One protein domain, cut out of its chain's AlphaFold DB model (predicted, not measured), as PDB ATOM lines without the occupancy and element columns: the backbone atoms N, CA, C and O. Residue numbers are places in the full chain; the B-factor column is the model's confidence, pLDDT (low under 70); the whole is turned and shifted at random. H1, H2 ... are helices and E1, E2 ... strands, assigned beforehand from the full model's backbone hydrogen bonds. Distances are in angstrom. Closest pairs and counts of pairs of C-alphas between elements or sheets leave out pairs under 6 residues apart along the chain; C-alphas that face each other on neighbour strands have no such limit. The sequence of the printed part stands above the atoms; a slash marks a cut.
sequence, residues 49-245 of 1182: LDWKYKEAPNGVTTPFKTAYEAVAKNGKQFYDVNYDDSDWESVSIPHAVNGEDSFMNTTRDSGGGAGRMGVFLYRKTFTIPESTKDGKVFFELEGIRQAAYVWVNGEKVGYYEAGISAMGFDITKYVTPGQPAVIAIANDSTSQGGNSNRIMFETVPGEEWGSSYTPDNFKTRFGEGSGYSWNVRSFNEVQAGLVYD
ATOM      1  N   LEU A  49     -36.662 -47.031  35.949       94.94
ATOM      2  CA  LEU A  49     -38.058 -46.669  35.741       94.94
ATOM      3  C   LEU A  49     -38.212 -45.224  35.263       94.94
ATOM      4  O   LEU A  49     -37.461 -44.342  35.664       94.94
ATOM      5  N   ASP A  50     -39.285 -44.966  34.520       93.69
ATOM      6  CA  ASP A  50     -39.815 -43.619  34.264       93.69
ATOM      7  C   ASP A  50     -38.858 -42.670  33.525       93.69
ATOM      8  O   ASP A  50     -38.532 -41.574  33.986       93.69
ATOM      9  N   TRP A  51     -38.433 -43.110  32.343       97.88
ATOM     10  CA  TRP A  51     -37.747 -42.278  31.362       97.88
ATOM     11  C   TRP A  51     -38.725 -41.751  30.311       97.88
ATOM     12  O   TRP A  51     -39.759 -42.354  30.003       97.88
ATOM     13  N   LYS A  52     -38.364 -40.615  29.727       98.06
ATOM     14  CA  LYS A  52     -38.889 -40.092  28.472       98.06
ATOM     15  C   LYS A  52     -37.920 -40.426  27.354       98.06
ATOM     16  O   LYS A  52     -36.721 -40.264  27.544       98.06
ATOM     17  N   TYR A  53     -38.436 -40.853  26.209       97.44
ATOM     18  CA  TYR A  53     -37.665 -41.296  25.053       97.44
ATOM     19  C   TYR A  53     -38.124 -40.598  23.769       97.44
ATOM     20  O   TYR A  53     -39.323 -40.400  23.543       97.44
ATOM     21  N   LYS A  54     -37.157 -40.240  22.919       95.62
ATOM     22  CA  LYS A  54     -37.399 -39.743  21.565       95.62
ATOM     23  C   LYS A  54     -36.248 -40.088  20.627       95.62
ATOM     24  O   LYS A  54     -35.086 -39.836  20.931       95.62
ATOM     25  N   GLU A  55     -36.584 -40.609  19.456       93.06
ATOM     26  CA  GLU A  55     -35.641 -40.770  18.349       93.06
ATOM     27  C   GLU A  55     -35.369 -39.410  17.685       93.06
ATOM     28  O   GLU A  55     -36.296 -38.628  17.441       93.06
ATOM     29  N   ALA A  56     -34.098 -39.107  17.406       89.94
ATOM     30  CA  ALA A  56     -33.735 -37.924  16.636       89.94
ATOM     31  C   ALA A  56     -34.284 -38.027  15.195       89.94
ATOM     32  O   ALA A  56     -34.280 -39.105  14.598       89.94
ATOM     33  N   PRO A  57     -34.769 -36.925  14.595       83.94
ATOM     34  CA  PRO A  57     -35.356 -36.970  13.259       83.94
ATOM     35  C   PRO A  57     -34.315 -37.316  12.177       83.94
ATOM     36  O   PRO A  57     -33.164 -36.894  12.250       83.94
ATOM     37  N   ASN A  58     -34.764 -38.000  11.115       67.94
ATOM     38  CA  ASN A  58     -34.002 -38.360   9.902       67.94
ATOM     39  C   ASN A  58     -32.950 -39.493  10.024       67.94
ATOM     40  O   ASN A  58     -32.093 -39.612   9.150       67.94
ATOM     41  N   GLY A  59     -33.039 -40.372  11.028       66.81
ATOM     42  CA  GLY A  59     -32.206 -41.584  11.119       66.81
ATOM     43  C   GLY A  59     -30.740 -41.302  11.482       66.81
ATOM     44  O   GLY A  59     -30.462 -40.459  12.336       66.81
ATOM     45  N   VAL A  60     -29.795 -42.013  10.845       64.62
ATOM     46  CA  VAL A  60     -28.338 -41.842  11.038       64.62
ATOM     47  C   VAL A  60     -27.925 -40.427  10.623       64.62
ATOM     48  O   VAL A  60     -27.688 -40.145   9.450       64.62
ATOM     49  N   THR A  61     -27.843 -39.526  11.595       66.06
ATOM     50  CA  THR A  61     -27.526 -38.112  11.393       66.06
ATOM     51  C   THR A  61     -26.132 -37.825  11.931       66.06
ATOM     52  O   THR A  61     -25.859 -37.988  13.116       66.06
ATOM     53  N   THR A  62     -25.231 -37.399  11.043       65.75
ATOM     54  CA  THR A  62     -23.935 -36.831  11.431       65.75
ATOM     55  C   THR A  62     -23.782 -35.409  10.917       65.75
ATOM     56  O   THR A  62     -24.225 -35.124   9.802       65.75
ATOM     57  N   PRO A  63     -23.144 -34.511  11.694       72.50
ATOM     58  CA  PRO A  63     -22.563 -34.723  13.033       72.50
ATOM     59  C   PRO A  63     -23.605 -34.989  14.141       72.50
ATOM     60  O   PRO A  63     -24.733 -34.512  14.039       72.50
ATOM     61  N   PHE A  64     -23.222 -35.699  15.212       83.56
ATOM     62  CA  PHE A  64     -24.080 -36.023  16.372       83.56
ATOM     63  C   PHE A  64     -24.844 -34.804  16.915       83.56
ATOM     64  O   PHE A  64     -26.031 -34.879  17.228       83.56
ATOM     65  N   LYS A  65     -24.176 -33.645  16.952       86.44
ATOM     66  CA  LYS A  65     -24.771 -32.371  17.365       86.44
ATOM     67  C   LYS A  65     -26.039 -32.013  16.597       86.44
ATOM     68  O   LYS A  65     -27.042 -31.644  17.196       86.44
ATOM     69  N   THR A  66     -26.024 -32.192  15.279       85.94
ATOM     70  CA  THR A  66     -27.192 -31.937  14.431       85.94
ATOM     71  C   THR A  66     -28.370 -32.833  14.810       85.94
ATOM     72  O   THR A  66     -29.510 -32.378  14.766       85.94
ATOM     73  N   ALA A  67     -28.107 -34.076  15.221       87.25
ATOM     74  CA  ALA A  67     -29.139 -35.030  15.606       87.25
ATOM     75  C   ALA A  67     -29.907 -34.570  16.852       87.25
ATOM     76  O   ALA A  67     -31.135 -34.473  16.828       87.25
ATOM     77  N   TYR A  68     -29.191 -34.246  17.936       89.50
ATOM     78  CA  TYR A  68     -29.849 -33.844  19.178       89.50
ATOM     79  C   TYR A  68     -30.398 -32.411  19.120       89.50
ATOM     80  O   TYR A  68     -31.407 -32.121  19.758       89.50
ATOM     81  N   GLU A  69     -29.795 -31.503  18.343       92.00
ATOM     82  CA  GLU A  69     -30.325 -30.140  18.177       92.00
ATOM     83  C   GLU A  69     -31.628 -30.125  17.372       92.00
ATOM     84  O   GLU A  69     -32.456 -29.230  17.548       92.00
ATOM     85  N   ALA A  70     -31.860 -31.130  16.524       92.00
ATOM     86  CA  ALA A  70     -33.068 -31.213  15.711       92.00
ATOM     87  C   ALA A  70     -34.346 -31.485  16.523       92.00
ATOM     88  O   ALA A  70     -35.446 -31.285  16.005       92.00
ATOM     89  N   VAL A  71     -34.232 -31.905  17.789       93.56
ATOM     90  CA  VAL A  71     -35.390 -32.006  18.693       93.56
ATOM     91  C   VAL A  71     -35.617 -30.745  19.525       93.56
ATOM     92  O   VAL A  71     -36.579 -30.711  20.286       93.56
ATOM     93  N   ALA A  72     -34.769 -29.719  19.409       94.81
ATOM     94  CA  ALA A  72     -34.917 -28.485  20.171       94.81
ATOM     95  C   ALA A  72     -36.295 -27.840  19.952       94.81
ATOM     96  O   ALA A  72     -36.837 -27.818  18.844       94.81
ATOM     97  N   LYS A  73     -36.864 -27.271  21.016       95.38
ATOM     98  CA  LYS A  73     -38.186 -26.631  20.998       95.38
ATOM     99  C   LYS A  73     -38.172 -25.360  21.815       95.38
ATOM    100  O   LYS A  73     -37.596 -25.326  22.894       95.38
ATOM    101  N   ASN A  74     -38.838 -24.316  21.323       94.44
ATOM    102  CA  ASN A  74     -38.997 -23.047  22.045       94.44
ATOM    103  C   ASN A  74     -37.661 -22.457  22.550       94.44
ATOM    104  O   ASN A  74     -37.590 -21.898  23.643       94.44
ATOM    105  N   GLY A  75     -36.585 -22.615  21.769       94.12
ATOM    106  CA  GLY A  75     -35.238 -22.167  22.143       94.12
ATOM    107  C   GLY A  75     -34.578 -22.978  23.266       94.12
ATOM    108  O   GLY A  75     -33.620 -22.495  23.863       94.12
ATOM    109  N   LYS A  76     -35.096 -24.173  23.574       97.00
ATOM    110  CA  LYS A  76     -34.569 -25.109  24.571       97.00
ATOM    111  C   LYS A  76     -34.090 -26.396  23.923       97.00
ATOM    112  O   LYS A  76     -34.729 -26.911  23.004       97.00
ATOM    113  N   GLN A  77     -32.985 -26.913  24.436       96.62
ATOM    114  CA  GLN A  77     -32.414 -28.200  24.064       96.62
ATOM    115  C   GLN A  77     -32.979 -29.312  24.945       96.62
ATOM    116  O   GLN A  77     -33.429 -29.063  26.063       96.62
ATOM    117  N   PHE A  78     -32.921 -30.556  24.466       97.00
ATOM    118  CA  PHE A  78     -33.475 -31.712  25.180       97.00
ATOM    119  C   PHE A  78     -32.784 -32.022  26.514       97.00
ATOM    120  O   PHE A  78     -33.234 -32.910  27.222       97.00
ATOM    121  N   TYR A  79     -31.687 -31.357  26.860       97.12
ATOM    122  CA  TYR A  79     -31.031 -31.489  28.160       97.12
ATOM    123  C   TYR A  79     -31.396 -30.361  29.136       97.12
ATOM    124  O   TYR A  79     -31.064 -30.448  30.315       97.12
ATOM    125  N   ASP A  80     -32.110 -29.320  28.690       97.69
ATOM    126  CA  ASP A  80     -32.509 -28.205  29.552       97.69
ATOM    127  C   ASP A  80     -33.571 -28.639  30.576       97.69
ATOM    128  O   ASP A  80     -34.488 -29.403  30.260       97.69
ATOM    129  N   VAL A  81     -33.504 -28.089  31.794       96.25
ATOM    130  CA  VAL A  81     -34.439 -28.408  32.895       96.25
ATOM    131  C   VAL A  81     -35.901 -28.207  32.477       96.25
ATOM    132  O   VAL A  81     -36.728 -29.088  32.673       96.25
ATOM    133  N   ASN A  82     -36.203 -27.080  31.829       95.12
ATOM    134  CA  ASN A  82     -37.568 -26.684  31.458       95.12
ATOM    135  C   ASN A  82     -37.939 -27.050  30.007       95.12
ATOM    136  O   ASN A  82     -38.789 -26.389  29.409       95.12
ATOM    137  N   TYR A  83     -37.260 -28.027  29.403       97.44
ATOM    138  CA  TYR A  83     -37.649 -28.550  28.093       97.44
ATOM    139  C   TYR A  83     -38.965 -29.336  28.206       97.44
ATOM    140  O   TYR A  83     -39.124 -30.160  29.104       97.44
ATOM    141  N   ASP A  84     -39.899 -29.075  27.291       96.88
ATOM    142  CA  ASP A  84     -41.199 -29.750  27.239       96.88
ATOM    143  C   ASP A  84     -41.081 -31.098  26.509       96.88
ATOM    144  O   ASP A  84     -41.011 -31.155  25.276       96.88
ATOM    145  N   ASP A  85     -41.039 -32.176  27.294       97.00
ATOM    146  CA  ASP A  85     -41.019 -33.573  26.846       97.00
ATOM    147  C   ASP A  85     -42.390 -34.265  26.973       97.00
ATOM    148  O   ASP A  85     -42.485 -35.495  26.935       97.00
ATOM    149  N   SER A  86     -43.481 -33.497  27.086       96.12
ATOM    150  CA  SER A  86     -44.835 -34.056  27.210       96.12
ATOM    151  C   SER A  86     -45.276 -34.879  25.992       96.12
ATOM    152  O   SER A  86     -46.103 -35.780  26.137       96.12
ATOM    153  N   ASP A  87     -44.691 -34.627  24.815       95.69
ATOM    154  CA  ASP A  87     -44.902 -35.395  23.582       95.69
ATOM    155  C   ASP A  87     -43.921 -36.568  23.397       95.69
ATOM    156  O   ASP A  87     -43.927 -37.199  22.341       95.69
ATOM    157  N   TRP A  88     -43.042 -36.835  24.369       97.69
ATOM    158  CA  TRP A  88     -42.088 -37.947  24.314       97.69
ATOM    159  C   TRP A  88     -42.717 -39.228  24.852       97.69
ATOM    160  O   TRP A  88     -43.547 -39.209  25.772       97.69
ATOM    161  N   GLU A  89     -42.269 -40.358  24.307       96.50
ATOM    162  CA  GLU A  89     -42.706 -41.673  24.754       96.50
ATOM    163  C   GLU A  89     -42.235 -41.927  26.187       96.50
ATOM    164  O   GLU A  89     -41.115 -41.586  26.563       96.50
ATOM    165  N   SER A  90     -43.096 -42.521  27.007       96.00
ATOM    166  CA  SER A  90     -42.744 -42.946  28.359       96.00
ATOM    167  C   SER A  90     -42.265 -44.394  28.342       96.00
ATOM    168  O   SER A  90     -43.050 -45.294  28.059       96.00
ATOM    169  N   VAL A  91     -41.004 -44.612  28.710       96.69
ATOM    170  CA  VAL A  91     -40.354 -45.931  28.723       96.69
ATOM    171  C   VAL A  91     -39.699 -46.211  30.079       96.69
ATOM    172  O   VAL A  91     -39.604 -45.330  30.937       96.69
ATOM    173  N   SER A  92     -39.257 -47.448  30.268       96.50
ATOM    174  CA  SER A  92     -38.331 -47.862  31.324       96.50
ATOM    175  C   SER A  92     -37.208 -48.664  30.670       96.50
ATOM    176  O   SER A  92     -37.409 -49.210  29.583       96.50
ATOM    177  N   ILE A  93     -36.033 -48.691  31.293       96.06
ATOM    178  CA  ILE A  93     -34.855 -49.397  30.777       96.06
ATOM    179  C   ILE A  93     -34.652 -50.731  31.528       96.06
ATOM    180  O   ILE A  93     -35.124 -50.839  32.656       96.06
ATOM    181  N   PRO A  94     -33.996 -51.755  30.955       94.88
ATOM    182  CA  PRO A  94     -33.414 -51.809  29.615       94.88
ATOM    183  C   PRO A  94     -34.433 -51.552  28.491       94.88
ATOM    184  O   PRO A  94     -35.480 -52.188  28.417       94.88
ATOM    185  N   HIS A  95     -34.135 -50.585  27.620       95.00
ATOM    186  CA  HIS A  95     -34.965 -50.182  26.483       95.00
ATOM    187  C   HIS A  95     -34.186 -50.386  25.183       95.00
ATOM    188  O   HIS A  95     -33.376 -49.536  24.805       95.00
ATOM    189  N   ALA A  96     -34.444 -51.506  24.502       92.25
ATOM    190  CA  ALA A  96     -33.911 -51.780  23.172       92.25
ATOM    191  C   ALA A  96     -34.857 -51.266  22.086       92.25
ATOM    192  O   ALA A  96     -35.922 -51.838  21.854       92.25
ATOM    193  N   VAL A  97     -34.419 -50.238  21.357       91.38
ATOM    194  CA  VAL A  97     -35.141 -49.697  20.190       91.38
ATOM    195  C   VAL A  97     -35.345 -50.778  19.125       91.38
ATOM    196  O   VAL A  97     -36.363 -50.818  18.428       91.38
ATOM    197  N   ASN A  98     -34.380 -51.693  19.027       89.56
ATOM    198  CA  ASN A  98     -34.365 -52.737  18.016       89.56
ATOM    199  C   ASN A  98     -35.164 -53.993  18.375       89.56
ATOM    200  O   ASN A  98     -35.240 -54.911  17.559       89.56
ATOM    201  N   GLY A  99     -35.837 -54.025  19.533       87.75
ATOM    202  CA  GLY A  99     -36.791 -55.094  19.851       87.75
ATOM    203  C   GLY A  99     -37.996 -55.135  18.899       87.75
ATOM    204  O   GLY A  99     -38.739 -56.112  18.870       87.75
ATOM    205  N   GLU A 100     -38.230 -54.078  18.121       85.25
ATOM    206  CA  GLU A 100     -39.345 -53.984  17.168       85.25
ATOM    207  C   GLU A 100     -38.958 -54.280  15.716       85.25
ATOM    208  O   GLU A 100     -39.845 -54.559  14.911       85.25
ATOM    209  N   ASP A 101     -37.669 -54.198  15.370       85.00
ATOM    210  CA  ASP A 101     -37.205 -54.234  13.977       85.00
ATOM    211  C   ASP A 101     -36.046 -55.206  13.692       85.00
ATOM    212  O   ASP A 101     -35.755 -55.454  12.520       85.00
ATOM    213  N   SER A 102     -35.457 -55.830  14.720       87.56
ATOM    214  CA  SER A 102     -34.545 -56.976  14.561       87.56
ATOM    215  C   SER A 102     -35.318 -58.244  14.187       87.56
ATOM    216  O   SER A 102     -36.493 -58.371  14.529       87.56
ATOM    217  N   PHE A 103     -34.665 -59.212  13.528       89.19
ATOM    218  CA  PHE A 103     -35.262 -60.503  13.125       89.19
ATOM    219  C   PHE A 103     -36.443 -60.409  12.130       89.19
ATOM    220  O   PHE A 103     -37.107 -61.404  11.839       89.19
ATOM    221  N   MET A 104     -36.720 -59.219  11.587       86.31
ATOM    222  CA  MET A 104     -37.859 -58.964  10.692       86.31
ATOM    223  C   MET A 104     -37.591 -59.269   9.218       86.31
ATOM    224  O   MET A 104     -38.531 -59.276   8.425       86.31
ATOM    225  N   ASN A 105     -36.325 -59.435   8.838       84.50
ATOM    226  CA  ASN A 105     -35.869 -59.532   7.453       84.50
ATOM    227  C   ASN A 105     -34.823 -60.630   7.328       84.50
ATOM    228  O   ASN A 105     -34.208 -60.989   8.328       84.50
ATOM    229  N   THR A 106     -34.554 -61.079   6.101       83.00
ATOM    230  CA  THR A 106     -33.476 -62.043   5.833       83.00
ATOM    231  C   THR A 106     -32.160 -61.638   6.474       83.00
ATOM    232  O   THR A 106     -31.742 -60.471   6.399       83.00
ATOM    233  N   THR A 107     -31.480 -62.633   7.030       85.50
ATOM    234  CA  THR A 107     -30.116 -62.491   7.521       85.50
ATOM    235  C   THR A 107     -29.140 -62.208   6.379       85.50
ATOM    236  O   THR A 107     -29.465 -62.354   5.200       85.50
ATOM    237  N   ARG A 108     -27.935 -61.764   6.733       79.81
ATOM    238  CA  ARG A 108     -26.819 -61.493   5.816       79.81
ATOM    239  C   ARG A 108     -25.511 -61.904   6.477       79.81
ATOM    240  O   ARG A 108     -25.426 -61.935   7.712       79.81
ATOM    241  N   ASP A 109     -24.458 -62.095   5.683       75.00
ATOM    242  CA  ASP A 109     -23.113 -62.368   6.224       75.00
ATOM    243  C   ASP A 109     -22.633 -61.228   7.139       75.00
ATOM    244  O   ASP A 109     -21.955 -61.437   8.143       75.00
ATOM    245  N   SER A 110     -23.052 -59.995   6.849       69.25
ATOM    246  CA  SER A 110     -22.752 -58.824   7.673       69.25
ATOM    247  C   SER A 110     -23.670 -58.633   8.889       69.25
ATOM    248  O   SER A 110     -23.623 -57.558   9.484       69.25
ATOM    249  N   GLY A 111     -24.493 -59.621   9.256       68.19
ATOM    250  CA  GLY A 111     -25.575 -59.453  10.235       68.19
ATOM    251  C   GLY A 111     -26.840 -58.844   9.626       68.19
ATOM    252  O   GLY A 111     -26.822 -58.384   8.483       68.19
ATOM    253  N   GLY A 112     -27.944 -58.905  10.370       60.50
ATOM    254  CA  GLY A 112     -29.316 -58.711   9.905       60.50
ATOM    255  C   GLY A 112     -29.554 -57.473   9.031       60.50
ATOM    256  O   GLY A 112     -28.932 -56.417   9.179       60.50
ATOM    257  N   GLY A 113     -30.498 -57.604   8.093       53.19
ATOM    258  CA  GLY A 113     -30.790 -56.593   7.075       53.19
ATOM    259  C   GLY A 113     -31.496 -55.320   7.565       53.19
ATOM    260  O   GLY A 113     -31.534 -54.346   6.814       53.19
ATOM    261  N   ALA A 114     -32.043 -55.285   8.785       58.84
ATOM    262  CA  ALA A 114     -32.622 -54.069   9.353       58.84
ATOM    263  C   ALA A 114     -32.560 -54.042  10.878       58.84
ATOM    264  O   ALA A 114     -32.821 -55.032  11.548       58.84
ATOM    265  N   GLY A 115     -32.237 -52.852  11.362       71.75
ATOM    266  CA  GLY A 115     -32.332 -52.399  12.735       71.75
ATOM    267  C   GLY A 115     -32.129 -50.890  12.677       71.75
ATOM    268  O   GLY A 115     -31.185 -50.431  12.008       71.75
ATOM    269  N   ARG A 116     -33.047 -50.110  13.261       81.19
ATOM    270  CA  ARG A 116     -32.883 -48.657  13.394       81.19
ATOM    271  C   ARG A 116     -31.569 -48.342  14.094       81.19
ATOM    272  O   ARG A 116     -31.229 -48.943  15.108       81.19
ATOM    273  N   MET A 117     -30.844 -47.377  13.545       82.50
ATOM    274  CA  MET A 117     -29.627 -46.829  14.131       82.50
ATOM    275  C   MET A 117     -29.664 -45.320  14.011       82.50
ATOM    276  O   MET A 117     -30.207 -44.790  13.039       82.50
ATOM    277  N   GLY A 118     -29.042 -44.639  14.958       85.81
ATOM    278  CA  GLY A 118     -29.069 -43.190  14.999       85.81
ATOM    279  C   GLY A 118     -28.788 -42.684  16.396       85.81
ATOM    280  O   GLY A 118     -28.101 -43.338  17.183       85.81
ATOM    281  N   VAL A 119     -29.343 -41.512  16.680       89.94
ATOM    282  CA  VAL A 119     -29.255 -40.880  17.988       89.94
ATOM    283  C   VAL A 119     -30.605 -40.973  18.684       89.94
ATOM    284  O   VAL A 119     -31.635 -40.551  18.156       89.94
ATOM    285  N   PHE A 120     -30.582 -41.515  19.892       93.94
ATOM    286  CA  PHE A 120     -31.747 -41.792  20.716       93.94
ATOM    287  C   PHE A 120     -31.638 -41.009  22.014       93.94
ATOM    288  O   PHE A 120     -30.649 -41.115  22.735       93.94
ATOM    289  N   LEU A 121     -32.637 -40.184  22.302       97.31
ATOM    290  CA  LEU A 121     -32.589 -39.210  23.381       97.31
ATOM    291  C   LEU A 121     -33.480 -39.660  24.528       97.31
ATOM    292  O   LEU A 121     -34.627 -40.058  24.322       97.31
ATOM    293  N   TYR A 122     -32.951 -39.549  25.738       98.62
ATOM    294  CA  TYR A 122     -33.600 -39.956  26.968       98.62
ATOM    295  C   TYR A 122     -33.569 -38.814  27.979       98.62
ATOM    296  O   TYR A 122     -32.571 -38.102  28.089       98.62
ATOM    297  N   ARG A 123     -34.653 -38.644  28.735       98.44
ATOM    298  CA  ARG A 123     -34.742 -37.704  29.860       98.44
ATOM    299  C   ARG A 123     -35.397 -38.386  31.049       98.44
ATOM    300  O   ARG A 123     -36.350 -39.139  30.877       98.44
ATOM    301  N   LYS A 124     -34.935 -38.090  32.257       98.06
ATOM    302  CA  LYS A 124     -35.580 -38.532  33.493       98.06
ATOM    303  C   LYS A 124     -35.527 -37.429  34.533       98.06
ATOM    304  O   LYS A 124     -34.481 -36.824  34.756       98.06
ATOM    305  N   THR A 125     -36.665 -37.203  35.185       97.12
ATOM    306  CA  THR A 125     -36.770 -36.308  36.340       97.12
ATOM    307  C   THR A 125     -36.796 -37.135  37.619       97.12
ATOM    308  O   THR A 125     -37.472 -38.160  37.693       97.12
ATOM    309  N   PHE A 126     -36.060 -36.693  38.631       97.00
ATOM    310  CA  PHE A 126     -36.020 -37.311  39.955       97.00
ATOM    311  C   PHE A 126     -35.688 -36.250  41.007       97.00
ATOM    312  O   PHE A 126     -35.120 -35.215  40.675       97.00
ATOM    313  N   THR A 127     -36.034 -36.474  42.273       96.31
ATOM    314  CA  THR A 127     -35.639 -35.559  43.362       96.31
ATOM    315  C   THR A 127     -34.498 -36.169  44.146       96.31
ATOM    316  O   THR A 127     -34.601 -37.305  44.614       96.31
ATOM    317  N   ILE A 128     -33.438 -35.392  44.354       94.38
ATOM    318  CA  ILE A 128     -32.332 -35.815  45.210       94.38
ATOM    319  C   ILE A 128     -32.828 -35.922  46.654       94.38
ATOM    320  O   ILE A 128     -33.413 -34.958  47.159       94.38
ATOM    321  N   PRO A 129     -32.598 -37.049  47.348       90.38
ATOM    322  CA  PRO A 129     -32.928 -37.159  48.761       90.38
ATOM    323  C   PRO A 129     -32.282 -36.035  49.583       90.38
ATOM    324  O   PRO A 129     -31.115 -35.701  49.406       90.38
ATOM    325  N   GLU A 130     -33.021 -35.446  50.522       90.50
ATOM    326  CA  GLU A 130     -32.465 -34.402  51.399       90.50
ATOM    327  C   GLU A 130     -31.364 -34.950  52.327       90.50
ATOM    328  O   GLU A 130     -30.462 -34.217  52.728       90.50
ATOM    329  N   SER A 131     -31.372 -36.264  52.579       83.81
ATOM    330  CA  SER A 131     -30.311 -36.992  53.289       83.81
ATOM    331  C   SER A 131     -28.953 -36.960  52.581       83.81
ATOM    332  O   SER A 131     -27.950 -37.299  53.194       83.81
ATOM    333  N   THR A 132     -28.900 -36.540  51.315       86.06
ATOM    334  CA  THR A 132     -27.663 -36.346  50.542       86.06
ATOM    335  C   THR A 132     -26.950 -35.032  50.888       86.06
ATOM    336  O   THR A 132     -25.899 -34.735  50.327       86.06
ATOM    337  N   LYS A 133     -27.503 -34.209  51.789       82.50
ATOM    338  CA  LYS A 133     -26.841 -32.993  52.270       82.50
ATOM    339  C   LYS A 133     -25.435 -33.342  52.779       82.50
ATOM    340  O   LYS A 133     -25.291 -34.174  53.665       82.50
ATOM    341  N   ASP A 134     -24.425 -32.711  52.184       83.25
ATOM    342  CA  ASP A 134     -22.998 -32.951  52.446       83.25
ATOM    343  C   ASP A 134     -22.460 -34.321  51.967       83.25
ATOM    344  O   ASP A 134     -21.457 -34.795  52.490       83.25
ATOM    345  N   GLY A 135     -23.104 -34.960  50.984       91.94
ATOM    346  CA  GLY A 135     -22.665 -36.222  50.377       91.94
ATOM    347  C   GLY A 135     -22.346 -36.135  48.879       91.94
ATOM    348  O   GLY A 135     -22.381 -35.069  48.264       91.94
ATOM    349  N   LYS A 136     -22.058 -37.297  48.292       96.12
ATOM    350  CA  LYS A 136     -21.757 -37.520  46.874       96.12
ATOM    351  C   LYS A 136     -22.924 -38.208  46.169       96.12
ATOM    352  O   LYS A 136     -23.633 -39.019  46.769       96.12
ATOM    353  N   VAL A 137     -23.090 -37.906  44.885       97.50
ATOM    354  CA  VAL A 137     -24.101 -38.495  44.003       97.50
ATOM    355  C   VAL A 137     -23.421 -39.004  42.741       97.50
ATOM    356  O   VAL A 137     -22.924 -38.209  41.946       97.50
ATOM    357  N   PHE A 138     -23.429 -40.319  42.540       98.31
ATOM    358  CA  PHE A 138     -22.874 -40.959  41.349       98.31
ATOM    359  C   PHE A 138     -23.982 -41.573  40.505       98.31
ATOM    360  O   PHE A 138     -24.882 -42.216  41.040       98.31
ATOM    361  N   PHE A 139     -23.903 -41.396  39.192       98.50
ATOM    362  CA  PHE A 139     -24.764 -42.070  38.227       98.50
ATOM    363  C   PHE A 139     -23.968 -43.161  37.510       98.50
ATOM    364  O   PHE A 139     -22.943 -42.850  36.910       98.50
ATOM    365  N   GLU A 140     -24.424 -44.409  37.576       98.44
ATOM    366  CA  GLU A 140     -23.840 -45.567  36.892       98.44
ATOM    367  C   GLU A 140     -24.736 -46.005  35.726       98.44
ATOM    368  O   GLU A 140     -25.958 -46.081  35.861       98.44
ATOM    369  N   LEU A 141     -24.110 -46.340  34.598       97.69
ATOM    370  CA  LEU A 141     -24.680 -47.178  33.547       97.69
ATOM    371  C   LEU A 141     -23.859 -48.466  33.493       97.69
ATOM    372  O   LEU A 141     -22.649 -48.409  33.271       97.69
ATOM    373  N   GLU A 142     -24.504 -49.626  33.622       96.12
ATOM    374  CA  GLU A 142     -23.825 -50.929  33.507       96.12
ATOM    375  C   GLU A 142     -23.238 -51.176  32.106       96.12
ATOM    376  O   GLU A 142     -22.405 -52.061  31.908       96.12
ATOM    377  N   GLY A 143     -23.667 -50.384  31.125       94.12
ATOM    378  CA  GLY A 143     -23.160 -50.373  29.765       94.12
ATOM    379  C   GLY A 143     -24.009 -49.482  28.865       94.12
ATOM    380  O   GLY A 143     -24.986 -48.864  29.288       94.12
ATOM    381  N   ILE A 144     -23.640 -49.419  27.591       92.94
ATOM    382  CA  ILE A 144     -24.395 -48.712  26.556       92.94
ATOM    383  C   ILE A 144     -24.074 -49.325  25.197       92.94
ATOM    384  O   ILE A 144     -23.017 -49.918  25.044       92.94
ATOM    385  N   ARG A 145     -24.943 -49.166  24.195       88.56
ATOM    386  CA  ARG A 145     -24.631 -49.558  22.819       88.56
ATOM    387  C   ARG A 145     -25.028 -48.444  21.832       88.56
ATOM    388  O   ARG A 145     -26.208 -48.224  21.605       88.56
ATOM    389  N   GLN A 146     -24.124 -47.662  21.243       86.75
ATOM    390  CA  GLN A 146     -22.664 -47.691  21.357       86.75
ATOM    391  C   GLN A 146     -22.104 -46.577  22.261       86.75
ATOM    392  O   GLN A 146     -21.250 -46.878  23.080       86.75
ATOM    393  N   ALA A 147     -22.556 -45.325  22.158       92.62
ATOM    394  CA  ALA A 147     -22.110 -44.239  23.045       92.62
ATOM    395  C   ALA A 147     -23.214 -43.724  23.960       92.62
ATOM    396  O   ALA A 147     -24.397 -43.820  23.625       92.62
ATOM    397  N   ALA A 148     -22.801 -43.117  25.071       95.25
ATOM    398  CA  ALA A 148     -23.611 -42.282  25.947       95.25
ATOM    399  C   ALA A 148     -22.971 -40.895  26.086       95.25
ATOM    400  O   ALA A 148     -21.784 -40.784  26.385       95.25
ATOM    401  N   TYR A 149     -23.786 -39.849  25.954       96.50
ATOM    402  CA  TYR A 149     -23.453 -38.473  26.330       96.50
ATOM    403  C   TYR A 149     -24.448 -38.015  27.391       96.50
ATOM    404  O   TYR A 149     -25.656 -38.138  27.176       96.50
ATOM    405  N   VAL A 150     -23.961 -37.528  28.532       98.25
ATOM    406  CA  VAL A 150     -24.773 -37.307  29.734       98.25
ATOM    407  C   VAL A 150     -24.768 -35.838  30.138       98.25
ATOM    408  O   VAL A 150     -23.718 -35.219  30.317       98.25
ATOM    409  N   TRP A 151     -25.967 -35.303  30.350       98.62
ATOM    410  CA  TRP A 151     -26.204 -33.988  30.929       98.62
ATOM    411  C   TRP A 151     -27.030 -34.104  32.200       98.62
ATOM    412  O   TRP A 151     -27.924 -34.947  32.298       98.62
ATOM    413  N   VAL A 152     -26.789 -33.201  33.144       98.69
ATOM    414  CA  VAL A 152     -27.621 -33.039  34.336       98.69
ATOM    415  C   VAL A 152     -27.938 -31.564  34.510       98.69
ATOM    416  O   VAL A 152     -27.047 -30.721  34.495       98.69
ATOM    417  N   ASN A 153     -29.225 -31.248  34.634       98.06
ATOM    418  CA  ASN A 153     -29.736 -29.883  34.765       98.06
ATOM    419  C   ASN A 153     -29.224 -28.905  33.687       98.06
ATOM    420  O   ASN A 153     -29.032 -27.719  33.941       98.06
ATOM    421  N   GLY A 154     -29.051 -29.401  32.459       97.38
ATOM    422  CA  GLY A 154     -28.567 -28.635  31.308       97.38
ATOM    423  C   GLY A 154     -27.045 -28.537  31.184       97.38
ATOM    424  O   GLY A 154     -26.553 -28.062  30.162       97.38
ATOM    425  N   GLU A 155     -26.291 -29.017  32.172       98.00
ATOM    426  CA  GLU A 155     -24.830 -28.995  32.163       98.00
ATOM    427  C   GLU A 155     -24.244 -30.323  31.677       98.00
ATOM    428  O   GLU A 155     -24.765 -31.400  31.968       98.00
ATOM    429  N   LYS A 156     -23.144 -30.234  30.923       96.69
ATOM    430  CA  LYS A 156     -22.375 -31.377  30.425       96.69
ATOM    431  C   LYS A 156     -21.688 -32.092  31.594       96.69
ATOM    432  O   LYS A 156     -20.892 -31.480  32.298       96.69
ATOM    433  N   VAL A 157     -21.987 -33.378  31.787       97.69
ATOM    434  CA  VAL A 157     -21.366 -34.211  32.828       97.69
ATOM    435  C   VAL A 157     -20.199 -35.019  32.269       97.69
ATOM    436  O   VAL A 157     -19.111 -34.985  32.837       97.69
ATOM    437  N   GLY A 158     -20.426 -35.733  31.168       96.69
ATOM    438  CA  GLY A 158     -19.408 -36.546  30.514       96.69
ATOM    439  C   GLY A 158     -19.978 -37.480  29.452       96.69
ATOM    440  O   GLY A 158     -21.181 -37.478  29.178       96.69
ATOM    441  N   TYR A 159     -19.098 -38.277  28.856       95.69
ATOM    442  CA  TYR A 159     -19.408 -39.210  27.786       95.69
ATOM    443  C   TYR A 159     -18.569 -40.492  27.862       95.69
ATOM    444  O   TYR A 159     -17.526 -40.547  28.514       95.69
ATOM    445  N   TYR A 160     -19.046 -41.531  27.180       94.25
ATOM    446  CA  TYR A 160     -18.345 -42.796  26.968       94.25
ATOM    447  C   TYR A 160     -18.785 -43.397  25.630       94.25
ATOM    448  O   TYR A 160     -19.983 -43.499  25.366       94.25
ATOM    449  N   GLU A 161     -17.831 -43.794  24.786       92.12
ATOM    450  CA  GLU A 161     -18.105 -44.145  23.380       92.12
ATOM    451  C   GLU A 161     -17.705 -45.587  23.003       92.12
ATOM    452  O   GLU A 161     -18.106 -46.096  21.953       92.12
ATOM    453  N   ALA A 162     -16.977 -46.290  23.879       89.06
ATOM    454  CA  ALA A 162     -16.529 -47.664  23.636       89.06
ATOM    455  C   ALA A 162     -17.656 -48.712  23.728       89.06
ATOM    456  O   ALA A 162     -17.528 -49.786  23.138       89.06
ATOM    457  N   GLY A 163     -18.778 -48.412  24.382       89.19
ATOM    458  CA  GLY A 163     -20.030 -49.181  24.301       89.19
ATOM    459  C   GLY A 163     -20.008 -50.623  24.801       89.19
ATOM    460  O   GLY A 163     -20.837 -51.426  24.372       89.19
ATOM    461  N   ILE A 164     -19.021 -50.999  25.617       88.38
ATOM    462  CA  ILE A 164     -18.839 -52.403  26.022       88.38
ATOM    463  C   ILE A 164     -18.455 -52.587  27.493       88.38
ATOM    464  O   ILE A 164     -18.331 -53.721  27.934       88.38
ATOM    465  N   SER A 165     -18.296 -51.513  28.268       91.38
ATOM    466  CA  SER A 165     -18.035 -51.573  29.710       91.38
ATOM    467  C   SER A 165     -19.031 -50.724  30.491       91.38
ATOM    468  O   SER A 165     -19.660 -49.823  29.935       91.38
ATOM    469  N   ALA A 166     -19.118 -50.975  31.796       95.12
ATOM    470  CA  ALA A 166     -19.805 -50.086  32.719       95.12
ATOM    471  C   ALA A 166     -19.103 -48.721  32.803       95.12
ATOM    472  O   ALA A 166     -17.900 -48.603  32.529       95.12
ATOM    473  N   MET A 167     -19.867 -47.696  33.179       95.88
ATOM    474  CA  MET A 167     -19.378 -46.334  33.373       95.88
ATOM    475  C   MET A 167     -20.109 -45.615  34.516       95.88
ATOM    476  O   MET A 167     -21.271 -45.894  34.798       95.88
ATOM    477  N   GLY A 168     -19.438 -44.655  35.147       97.56
ATOM    478  CA  GLY A 168     -19.919 -43.858  36.264       97.56
ATOM    479  C   GLY A 168     -19.587 -42.377  36.113       97.56
ATOM    480  O   GLY A 168     -18.519 -42.011  35.627       97.56
ATOM    481  N   PHE A 169     -20.485 -41.517  36.579       98.19
ATOM    482  CA  PHE A 169     -20.330 -40.067  36.556       98.19
ATOM    483  C   PHE A 169     -20.593 -39.474  37.938       98.19
ATOM    484  O   PHE A 169     -21.626 -39.757  38.546       98.19
ATOM    485  N   ASP A 170     -19.691 -38.623  38.429       97.88
ATOM    486  CA  ASP A 170     -19.956 -37.806  39.615       97.88
ATOM    487  C   ASP A 170     -20.864 -36.639  39.223       97.88
ATOM    488  O   ASP A 170     -20.438 -35.690  38.557       97.88
ATOM    489  N   ILE A 171     -22.130 -36.721  39.637       97.69
ATOM    490  CA  ILE A 171     -23.130 -35.699  39.339       97.69
ATOM    491  C   ILE A 171     -23.353 -34.717  40.495       97.69
ATOM    492  O   ILE A 171     -24.224 -33.851  40.402       97.69
ATOM    493  N   THR A 172     -22.570 -34.820  41.576       96.75
ATOM    494  CA  THR A 172     -22.798 -34.107  42.845       96.75
ATOM    495  C   THR A 172     -22.961 -32.600  42.650       96.75
ATOM    496  O   THR A 172     -23.898 -32.009  43.180       96.75
ATOM    497  N   LYS A 173     -22.086 -31.968  41.853       95.69
ATOM    498  CA  LYS A 173     -22.104 -30.509  41.646       95.69
ATOM    499  C   LYS A 173     -23.255 -30.009  40.763       95.69
ATOM    500  O   LYS A 173     -23.516 -28.811  40.752       95.69
ATOM    501  N   TYR A 174     -23.918 -30.902  40.028       96.94
ATOM    502  CA  TYR A 174     -24.984 -30.550  39.083       96.94
ATOM    503  C   TYR A 174     -26.381 -30.688  39.689       96.94
ATOM    504  O   TYR A 174     -27.376 -30.350  39.049       96.94
ATOM    505  N   VAL A 175     -26.483 -31.198  40.917       96.50
ATOM    506  CA  VAL A 175     -27.753 -31.458  41.594       96.50
ATOM    507  C   VAL A 175     -27.820 -30.748  42.943       96.50
ATOM    508  O   VAL A 175     -26.813 -30.328  43.502       96.50
ATOM    509  N   THR A 176     -29.027 -30.581  43.481       95.75
ATOM    510  CA  THR A 176     -29.238 -29.954  44.793       95.75
ATOM    511  C   THR A 176     -30.108 -30.863  45.664       95.75
ATOM    512  O   THR A 176     -31.215 -31.205  45.242       95.75
ATOM    513  N   PRO A 177     -29.652 -31.260  46.870       94.31
ATOM    514  CA  PRO A 177     -30.449 -32.059  47.801       94.31
ATOM    515  C   PRO A 177     -31.833 -31.456  48.066       94.31
ATOM    516  O   PRO A 177     -31.974 -30.246  48.251       94.31
ATOM    517  N   GLY A 178     -32.862 -32.303  48.064       94.62
ATOM    518  CA  GLY A 178     -34.259 -31.905  48.250       94.62
ATOM    519  C   GLY A 178     -34.922 -31.255  47.028       94.62
ATOM    520  O   GLY A 178     -36.124 -30.996  47.076       94.62
ATOM    521  N   GLN A 179     -34.191 -31.005  45.934       95.31
ATOM    522  CA  GLN A 179     -34.731 -30.388  44.719       95.31
ATOM    523  C   GLN A 179     -34.854 -31.394  43.562       95.31
ATOM    524  O   GLN A 179     -34.090 -32.365  43.502       95.31
ATOM    525  N   PRO A 180     -35.814 -31.186  42.639       96.06
ATOM    526  CA  PRO A 180     -35.864 -31.926  41.386       96.06
ATOM    527  C   PRO A 180     -34.596 -31.705  40.554       96.06
ATOM    528  O   PRO A 180     -34.067 -30.595  40.488       96.06
ATOM    529  N   ALA A 181     -34.148 -32.757  39.885       97.31
ATOM    530  CA  ALA A 181     -33.081 -32.750  38.903       97.31
ATOM    531  C   ALA A 181     -33.544 -33.477  37.637       97.31
ATOM    532  O   ALA A 181     -34.367 -34.395  37.691       97.31
ATOM    533  N   VAL A 182     -32.990 -33.066  36.501       98.25
ATOM    534  CA  VAL A 182     -33.190 -33.711  35.205       98.25
ATOM    535  C   VAL A 182     -31.862 -34.298  34.759       98.25
ATOM    536  O   VAL A 182     -30.893 -33.559  34.602       98.25
ATOM    537  N   ILE A 183     -31.831 -35.606  34.522       98.75
ATOM    538  CA  ILE A 183     -30.754 -36.255  33.776       98.75
ATOM    539  C   ILE A 183     -31.216 -36.467  32.336       98.75
ATOM    540  O   ILE A 183     -32.341 -36.913  32.096       98.75
ATOM    541  N   ALA A 184     -30.364 -36.122  31.380       98.69
ATOM    542  CA  ALA A 184     -30.607 -36.321  29.962       98.69
ATOM    543  C   ALA A 184     -29.443 -37.094  29.348       98.69
ATOM    544  O   ALA A 184     -28.281 -36.802  29.628       98.69
ATOM    545  N   ILE A 185     -29.758 -38.087  28.522       98.38
ATOM    546  CA  ILE A 185     -28.772 -38.962  27.893       98.38
ATOM    547  C   ILE A 185     -29.069 -39.034  26.405       98.38
ATOM    548  O   ILE A 185     -30.205 -39.275  26.006       98.38
ATOM    549  N   ALA A 186     -28.046 -38.848  25.583       96.25
ATOM    550  CA  ALA A 186     -28.111 -39.184  24.172       96.25
ATOM    551  C   ALA A 186     -27.309 -40.463  23.931       96.25
ATOM    552  O   ALA A 186     -26.111 -40.515  24.215       96.25
ATOM    553  N   ASN A 187     -27.979 -41.486  23.413       94.19
ATOM    554  CA  ASN A 187     -27.354 -42.692  22.911       94.19
ATOM    555  C   ASN A 187     -27.076 -42.536  21.416       94.19
ATOM    556  O   ASN A 187     -28.015 -42.414  20.636       94.19
ATOM    557  N   ASP A 188     -25.807 -42.556  21.021       90.12
ATOM    558  CA  ASP A 188     -25.420 -42.667  19.613       90.12
ATOM    559  C   ASP A 188     -25.087 -44.132  19.328       90.12
ATOM    560  O   ASP A 188     -24.099 -44.682  19.825       90.12
ATOM    561  N   SER A 189     -25.960 -44.791  18.573       87.00
ATOM    562  CA  SER A 189     -25.766 -46.175  18.164       87.00
ATOM    563  C   SER A 189     -25.221 -46.294  16.750       87.00
ATOM    564  O   SER A 189     -25.141 -47.404  16.248       87.00
ATOM    565  N   THR A 190     -24.862 -45.198  16.079       80.81
ATOM    566  CA  THR A 190     -24.419 -45.256  14.684       80.81
ATOM    567  C   THR A 190     -23.220 -46.200  14.521       80.81
ATOM    568  O   THR A 190     -22.248 -46.191  15.281       80.81
ATOM    569  N   SER A 191     -23.343 -47.111  13.555       74.31
ATOM    570  CA  SER A 191     -22.379 -48.176  13.280       74.31
ATOM    571  C   SER A 191     -22.396 -48.527  11.799       74.31
ATOM    572  O   SER A 191     -23.280 -48.115  11.043       74.31
ATOM    573  N   GLN A 192     -21.404 -49.309  11.378       65.44
ATOM    574  CA  GLN A 192     -21.248 -49.728   9.988       65.44
ATOM    575  C   GLN A 192     -21.655 -51.182   9.750       65.44
ATOM    576  O   GLN A 192     -21.448 -52.062  10.591       65.44
ATOM    577  N   GLY A 193     -22.130 -51.439   8.528       48.41
ATOM    578  CA  GLY A 193     -22.150 -52.761   7.902       48.41
ATOM    579  C   GLY A 193     -21.137 -52.832   6.752       48.41
ATOM    580  O   GLY A 193     -20.960 -51.857   6.027       48.41
ATOM    581  N   GLY A 194     -20.490 -53.987   6.560       49.03
ATOM    582  CA  GLY A 194     -19.632 -54.242   5.392       49.03
ATOM    583  C   GLY A 194     -18.363 -53.374   5.277       49.03
ATOM    584  O   GLY A 194     -18.018 -52.596   6.159       49.03
ATOM    585  N   ASN A 195     -17.612 -53.566   4.187       36.72
ATOM    586  CA  ASN A 195     -16.246 -53.062   3.968       36.72
ATOM    587  C   ASN A 195     -16.170 -51.573   3.513       36.72
ATOM    588  O   ASN A 195     -15.314 -51.234   2.698       36.72
ATOM    589  N   SER A 196     -17.057 -50.678   3.983       42.88
ATOM    590  CA  SER A 196     -17.077 -49.250   3.587       42.88
ATOM    591  C   SER A 196     -17.292 -48.265   4.757       42.88
ATOM    592  O   SER A 196     -18.147 -48.490   5.604       42.88
ATOM    593  N   ASN A 197     -16.506 -47.175   4.740       42.78
ATOM    594  CA  ASN A 197     -16.254 -46.116   5.748       42.78
ATOM    595  C   ASN A 197     -17.472 -45.361   6.342       42.78
ATOM    596  O   ASN A 197     -18.457 -45.152   5.648       42.78
ATOM    597  N   ARG A 198     -17.306 -44.576   7.423       56.50
ATOM    598  CA  ARG A 198     -17.358 -44.942   8.849       56.50
ATOM    599  C   ARG A 198     -18.262 -43.989   9.627       56.50
ATOM    600  O   ARG A 198     -18.177 -42.805   9.334       56.50
ATOM    601  N   ILE A 199     -19.041 -44.451  10.617       55.94
ATOM    602  CA  ILE A 199     -19.813 -43.572  11.525       55.94
ATOM    603  C   ILE A 199     -20.139 -44.370  12.806       55.94
ATOM    604  O   ILE A 199     -20.835 -45.366  12.661       55.94
ATOM    605  N   MET A 200     -19.637 -44.184  14.034       67.56
ATOM    606  CA  MET A 200     -19.104 -43.062  14.833       67.56
ATOM    607  C   MET A 200     -17.570 -43.105  15.082       67.56
ATOM    608  O   MET A 200     -16.939 -44.162  14.989       67.56
ATOM    609  N   PHE A 201     -16.969 -41.942  15.364       70.56
ATOM    610  CA  PHE A 201     -15.566 -41.764  15.771       70.56
ATOM    611  C   PHE A 201     -15.482 -41.226  17.198       70.56
ATOM    612  O   PHE A 201     -16.358 -40.472  17.606       70.56
ATOM    613  N   GLU A 202     -14.417 -41.592  17.909       81.19
ATOM    614  CA  GLU A 202     -14.178 -41.159  19.286       81.19
ATOM    615  C   GLU A 202     -13.939 -39.646  19.385       81.19
ATOM    616  O   GLU A 202     -13.256 -39.048  18.545       81.19
ATOM    617  N   THR A 203     -14.487 -39.037  20.433       85.25
ATOM    618  CA  THR A 203     -14.326 -37.621  20.746       85.25
ATOM    619  C   THR A 203     -12.956 -37.372  21.383       85.25
ATOM    620  O   THR A 203     -12.640 -37.904  22.454       85.25
ATOM    621  N   VAL A 204     -12.152 -36.497  20.770       86.62
ATOM    622  CA  VAL A 204     -10.892 -36.022  21.364       86.62
ATOM    623  C   VAL A 204     -11.219 -35.172  22.603       86.62
ATOM    624  O   VAL A 204     -12.019 -34.238  22.493       86.62
ATOM    625  N   PRO A 205     -10.610 -35.443  23.774       89.62
ATOM    626  CA  PRO A 205     -10.869 -34.679  24.990       89.62
ATOM    627  C   PRO A 205     -10.724 -33.165  24.781       89.62
ATOM    628  O   PRO A 205      -9.721 -32.690  24.249       89.62
ATOM    629  N   GLY A 206     -11.730 -32.404  25.221       87.44
ATOM    630  CA  GLY A 206     -11.786 -30.943  25.087       87.44
ATOM    631  C   GLY A 206     -12.420 -30.423  23.790       87.44
ATOM    632  O   GLY A 206     -12.620 -29.214  23.660       87.44
ATOM    633  N   GLU A 207     -12.767 -31.298  22.843       87.19
ATOM    634  CA  GLU A 207     -13.514 -30.930  21.637       87.19
ATOM    635  C   GLU A 207     -15.038 -31.080  21.823       87.19
ATOM    636  O   GLU A 207     -15.532 -31.515  22.865       87.19
ATOM    637  N   GLU A 208     -15.827 -30.663  20.824       87.75
ATOM    638  CA  GLU A 208     -17.287 -30.808  20.875       87.75
ATOM    639  C   GLU A 208     -17.675 -32.295  20.900       87.75
ATOM    640  O   GLU A 208     -17.138 -33.103  20.143       87.75
ATOM    641  N   TRP A 209     -18.627 -32.653  21.759       89.75
ATOM    642  CA  TRP A 209     -19.039 -34.041  21.963       89.75
ATOM    643  C   TRP A 209     -19.631 -34.646  20.699       89.75
ATOM    644  O   TRP A 209     -20.457 -34.014  20.032       89.75
ATOM    645  N   GLY A 210     -19.204 -35.863  20.367       77.50
ATOM    646  CA  GLY A 210     -19.637 -36.537  19.154       77.50
ATOM    647  C   GLY A 210     -19.313 -35.733  17.900       77.50
ATOM    648  O   GLY A 210     -20.021 -35.865  16.893       77.50
ATOM    649  N   SER A 211     -18.278 -34.875  17.940       67.56
ATOM    650  CA  SER A 211     -17.699 -34.227  16.759       67.56
ATOM    651  C   SER A 211     -17.094 -35.302  15.862       67.56
ATOM    652  O   SER A 211     -15.892 -35.504  15.758       67.56
ATOM    653  N   SER A 212     -17.991 -36.040  15.214       55.44
ATOM    654  CA  SER A 212     -17.702 -37.047  14.222       55.44
ATOM    655  C   SER A 212     -17.000 -36.319  13.098       55.44
ATOM    656  O   SER A 212     -17.623 -35.668  12.256       55.44
ATOM    657  N   TYR A 213     -15.681 -36.371  13.115       57.44
ATOM    658  CA  TYR A 213     -14.889 -36.022  11.965       57.44
ATOM    659  C   TYR A 213     -15.419 -36.809  10.769       57.44
ATOM    660  O   TYR A 213     -15.757 -37.990  10.890       57.44
ATOM    661  N   THR A 214     -15.494 -36.178   9.595       56.88
ATOM    662  CA  THR A 214     -15.708 -36.967   8.380       56.88
ATOM    663  C   THR A 214     -14.589 -38.009   8.289       56.88
ATOM    664  O   THR A 214     -13.472 -37.728   8.743       56.88
ATOM    665  N   PRO A 215     -14.840 -39.200   7.713       55.06
ATOM    666  CA  PRO A 215     -13.796 -40.204   7.545       55.06
ATOM    667  C   PRO A 215     -12.516 -39.628   6.939       55.06
ATOM    668  O   PRO A 215     -11.433 -39.992   7.381       55.06
ATOM    669  N   ASP A 216     -12.645 -38.674   6.016       58.22
ATOM    670  CA  ASP A 216     -11.516 -37.970   5.416       58.22
ATOM    671  C   ASP A 216     -10.790 -37.074   6.429       58.22
ATOM    672  O   ASP A 216      -9.583 -37.226   6.600       58.22
ATOM    673  N   ASN A 217     -11.495 -36.220   7.178       61.50
ATOM    674  CA  ASN A 217     -10.865 -35.306   8.137       61.50
ATOM    675  C   ASN A 217     -10.228 -36.044   9.329       61.50
ATOM    676  O   ASN A 217      -9.131 -35.684   9.761       61.50
ATOM    677  N   PHE A 218     -10.861 -37.105   9.845       64.12
ATOM    678  CA  PHE A 218     -10.292 -37.890  10.951       64.12
ATOM    679  C   PHE A 218      -9.083 -38.692  10.496       64.12
ATOM    680  O   PHE A 218      -8.053 -38.693  11.163       64.12
ATOM    681  N   LYS A 219      -9.193 -39.349   9.333       63.47
ATOM    682  CA  LYS A 219      -8.098 -40.124   8.746       63.47
ATOM    683  C   LYS A 219      -6.907 -39.229   8.428       63.47
ATOM    684  O   LYS A 219      -5.776 -39.644   8.652       63.47
ATOM    685  N   THR A 220      -7.138 -37.997   7.966       66.75
ATOM    686  CA  THR A 220      -6.048 -37.031   7.759       66.75
ATOM    687  C   THR A 220      -5.381 -36.588   9.057       66.75
ATOM    688  O   THR A 220      -4.191 -36.295   9.033       66.75
ATOM    689  N   ARG A 221      -6.112 -36.551  10.181       69.75
ATOM    690  CA  ARG A 221      -5.581 -36.105  11.477       69.75
ATOM    691  C   ARG A 221      -4.904 -37.230  12.271       69.75
ATOM    692  O   ARG A 221      -3.911 -36.966  12.934       69.75
ATOM    693  N   PHE A 222      -5.416 -38.462  12.196       68.31
ATOM    694  CA  PHE A 222      -5.017 -39.563  13.088       68.31
ATOM    695  C   PHE A 222      -4.723 -40.903  12.386       68.31
ATOM    696  O   PHE A 222      -4.444 -41.893  13.057       68.31
ATOM    697  N   GLY A 223      -4.775 -40.965  11.051       61.03
ATOM    698  CA  GLY A 223      -4.463 -42.172  10.275       61.03
ATOM    699  C   GLY A 223      -5.603 -43.198  10.159       61.03
ATOM    700  O   GLY A 223      -6.773 -42.930  10.450       61.03
ATOM    701  N   GLU A 224      -5.280 -44.395   9.654       57.03
ATOM    702  CA  GLU A 224      -6.205 -45.541   9.620       57.03
ATOM    703  C   GLU A 224      -6.329 -46.192  11.019       57.03
ATOM    704  O   GLU A 224      -5.387 -46.136  11.795       57.03
ATOM    705  N   GLY A 225      -7.476 -46.812  11.360       57.25
ATOM    706  CA  GLY A 225      -7.628 -47.552  12.634       57.25
ATOM    707  C   GLY A 225      -7.962 -46.738  13.898       57.25
ATOM    708  O   GLY A 225      -7.421 -47.011  14.957       57.25
ATOM    709  N   SER A 226      -8.842 -45.740  13.819       63.59
ATOM    710  CA  SER A 226      -9.103 -44.793  14.923       63.59
ATOM    711  C   SER A 226     -10.541 -44.790  15.480       63.59
ATOM    712  O   SER A 226     -10.876 -43.971  16.327       63.59
ATOM    713  N   GLY A 227     -11.404 -45.700  15.017       74.38
ATOM    714  CA  GLY A 227     -12.735 -45.929  15.603       74.38
ATOM    715  C   GLY A 227     -12.823 -47.310  16.254       74.38
ATOM    716  O   GLY A 227     -12.017 -48.183  15.931       74.38
ATOM    717  N   TYR A 228     -13.834 -47.523  17.098       83.75
ATOM    718  CA  TYR A 228     -14.044 -48.787  17.808       83.75
ATOM    719  C   TYR A 228     -14.310 -49.940  16.839       83.75
ATOM    720  O   TYR A 228     -15.387 -50.043  16.244       83.75
ATOM    721  N   SER A 229     -13.333 -50.832  16.667       81.94
ATOM    722  CA  SER A 229     -13.397 -51.877  15.639       81.94
ATOM    723  C   SER A 229     -14.504 -52.906  15.859       81.94
ATOM    724  O   SER A 229     -14.974 -53.521  14.900       81.94
ATOM    725  N   TRP A 230     -14.964 -53.049  17.101       85.75
ATOM    726  CA  TRP A 230     -16.063 -53.926  17.492       85.75
ATOM    727  C   TRP A 230     -17.462 -53.318  17.295       85.75
ATOM    728  O   TRP A 230     -18.447 -54.060  17.367       85.75
ATOM    729  N   ASN A 231     -17.585 -52.013  17.021       83.31
ATOM    730  CA  ASN A 231     -18.865 -51.371  16.699       83.31
ATOM    731  C   ASN A 231     -19.275 -51.669  15.242       83.31
ATOM    732  O   ASN A 231     -19.259 -50.804  14.362       83.31
ATOM    733  N   VAL A 232     -19.586 -52.936  14.971       78.62
ATOM    734  CA  VAL A 232     -19.923 -53.453  13.640       78.62
ATOM    735  C   VAL A 232     -21.056 -54.470  13.719       78.62
ATOM    736  O   VAL A 232     -21.034 -55.370  14.559       78.62
ATOM    737  N   ARG A 233     -22.002 -54.391  12.775       75.06
ATOM    738  CA  ARG A 233     -23.167 -55.295  12.720       75.06
ATOM    739  C   ARG A 233     -22.809 -56.767  12.473       75.06
ATOM    740  O   ARG A 233     -23.529 -57.662  12.892       75.06
ATOM    741  N   SER A 234     -21.666 -57.035  11.836       74.38
ATOM    742  CA  SER A 234     -21.299 -58.397  11.424       74.38
ATOM    743  C   SER A 234     -20.958 -59.333  12.577       74.38
ATOM    744  O   SER A 234     -21.053 -60.541  12.415       74.38
ATOM    745  N   PHE A 235     -20.532 -58.803  13.721       78.50
ATOM    746  CA  PHE A 235     -20.122 -59.622  14.868       78.50
ATOM    747  C   PHE A 235     -20.775 -59.215  16.171       78.50
ATOM    748  O   PHE A 235     -20.830 -60.032  17.079       78.50
ATOM    749  N   ASN A 236     -21.222 -57.967  16.275       81.56
ATOM    750  CA  ASN A 236     -21.791 -57.435  17.491       81.56
ATOM    751  C   ASN A 236     -23.006 -56.587  17.088       81.56
ATOM    752  O   ASN A 236     -22.885 -55.374  16.878       81.56
ATOM    753  N   GLU A 237     -24.153 -57.248  16.929       80.50
ATOM    754  CA  GLU A 237     -25.421 -56.606  16.585       80.50
ATOM    755  C   GLU A 237     -25.638 -55.373  17.453       80.50
ATOM    756  O   GLU A 237     -25.456 -55.379  18.670       80.50
ATOM    757  N   VAL A 238     -25.995 -54.269  16.819       80.44
ATOM    758  CA  VAL A 238     -26.163 -53.026  17.557       80.44
ATOM    759  C   VAL A 238     -27.614 -52.922  17.992       80.44
ATOM    760  O   VAL A 238     -28.456 -52.449  17.241       80.44
ATOM    761  N   GLN A 239     -27.887 -53.368  19.218       88.06
ATOM    762  CA  GLN A 239     -29.149 -53.106  19.907       88.06
ATOM    763  C   GLN A 239     -29.092 -51.697  20.510       88.06
ATOM    764  O   GLN A 239     -28.513 -51.496  21.573       88.06
ATOM    765  N   ALA A 240     -29.631 -50.716  19.792       89.94
ATOM    766  CA  ALA A 240     -29.640 -49.310  20.166       89.94
ATOM    767  C   ALA A 240     -30.553 -49.011  21.364       89.94
ATOM    768  O   ALA A 240     -31.527 -49.721  21.633       89.94
ATOM    769  N   GLY A 241     -30.264 -47.896  22.031       93.06
ATOM    770  CA  GLY A 241     -30.956 -47.419  23.219       93.06
ATOM    771  C   GLY A 241     -30.187 -47.677  24.516       93.06
ATOM    772  O   GLY A 241     -29.037 -48.119  24.527       93.06
ATOM    773  N   LEU A 242     -30.838 -47.386  25.642       96.06
ATOM    774  CA  LEU A 242     -30.332 -47.696  26.981       96.06
ATOM    775  C   LEU A 242     -30.620 -49.168  27.311       96.06
ATOM    776  O   LEU A 242     -31.599 -49.485  27.977       96.06
ATOM    777  N   VAL A 243     -29.798 -50.077  26.783       94.00
ATOM    778  CA  VAL A 243     -30.023 -51.541  26.813       94.00
ATOM    779  C   VAL A 243     -29.396 -52.276  28.011       94.00
ATOM    780  O   VAL A 243     -29.327 -53.510  28.019       94.00
ATOM    781  N   TYR A 244     -28.938 -51.519  29.003       95.44
ATOM    782  CA  TYR A 244     -28.342 -51.971  30.263       95.44
ATOM    783  C   TYR A 244     -29.048 -51.272  31.433       95.44
ATOM    784  O   TYR A 244     -29.759 -50.287  31.216       95.44
ATOM    785  N   ASP A 245     -28.832 -51.763  32.651       96.69
ATOM    786  CA  ASP A 245     -29.358 -51.131  33.860       96.69
ATOM    787  C   ASP A 245     -28.604 -49.844  34.212       96.69
ATOM    788  O   ASP A 245     -27.428 -49.663  33.869       96.69
TER     789      ASP A 245
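AT A GLANCE: This is residues 49 to 245 of the 1182 residues of the protein "Beta-galactosidase" of Lachnospiraceae bacterium MD329 (UniProt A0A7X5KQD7). There is little regular structure: a strongly twisted antiparallel sheet, E2 E1 E3 E8 E5 E6, has H1 over one face and the small antiparallel sheet E4 E7 over the other, with H3 far out. Of 197 printed residues, 66 are in three named helices and eight strands, E1 H1 E2 H2 E3 E4 E5 E6 E7 E8 H3, class mixed. The whole is compact, radius of gyration of the C-alphas 17.3 A, spans 53, 39 and 34 A.

HOW THE PARTS SIT: Neighbours E3, residues 119 to 127, and E8, 180 to 188, have N 120 and O 187 within hydrogen-bond range, 2.8 A. H1, residues 64 to 69, is on their sheet, height 9.1 A. E2, 89 to 91, H2, 97 to 100, and E3 form a split strand-helix-strand unit, with E1, 51 to 55, between its same-way strands; its crossover is right-handed. H1 and H3, 215 to 222, have every O i to N i+4 pair within range.

IN THESE COORDINATES: E3 is 26.7 A long. C-alpha 51 is at (-37.747, -42.278, 31.362), C-alpha 222 at (-5.017, -39.563, 13.088).

THE WHOLE: The printed part has no cut. The E8 to H3 link is long; pLDDT is under 70 in 35 residues, among them 211 to 226.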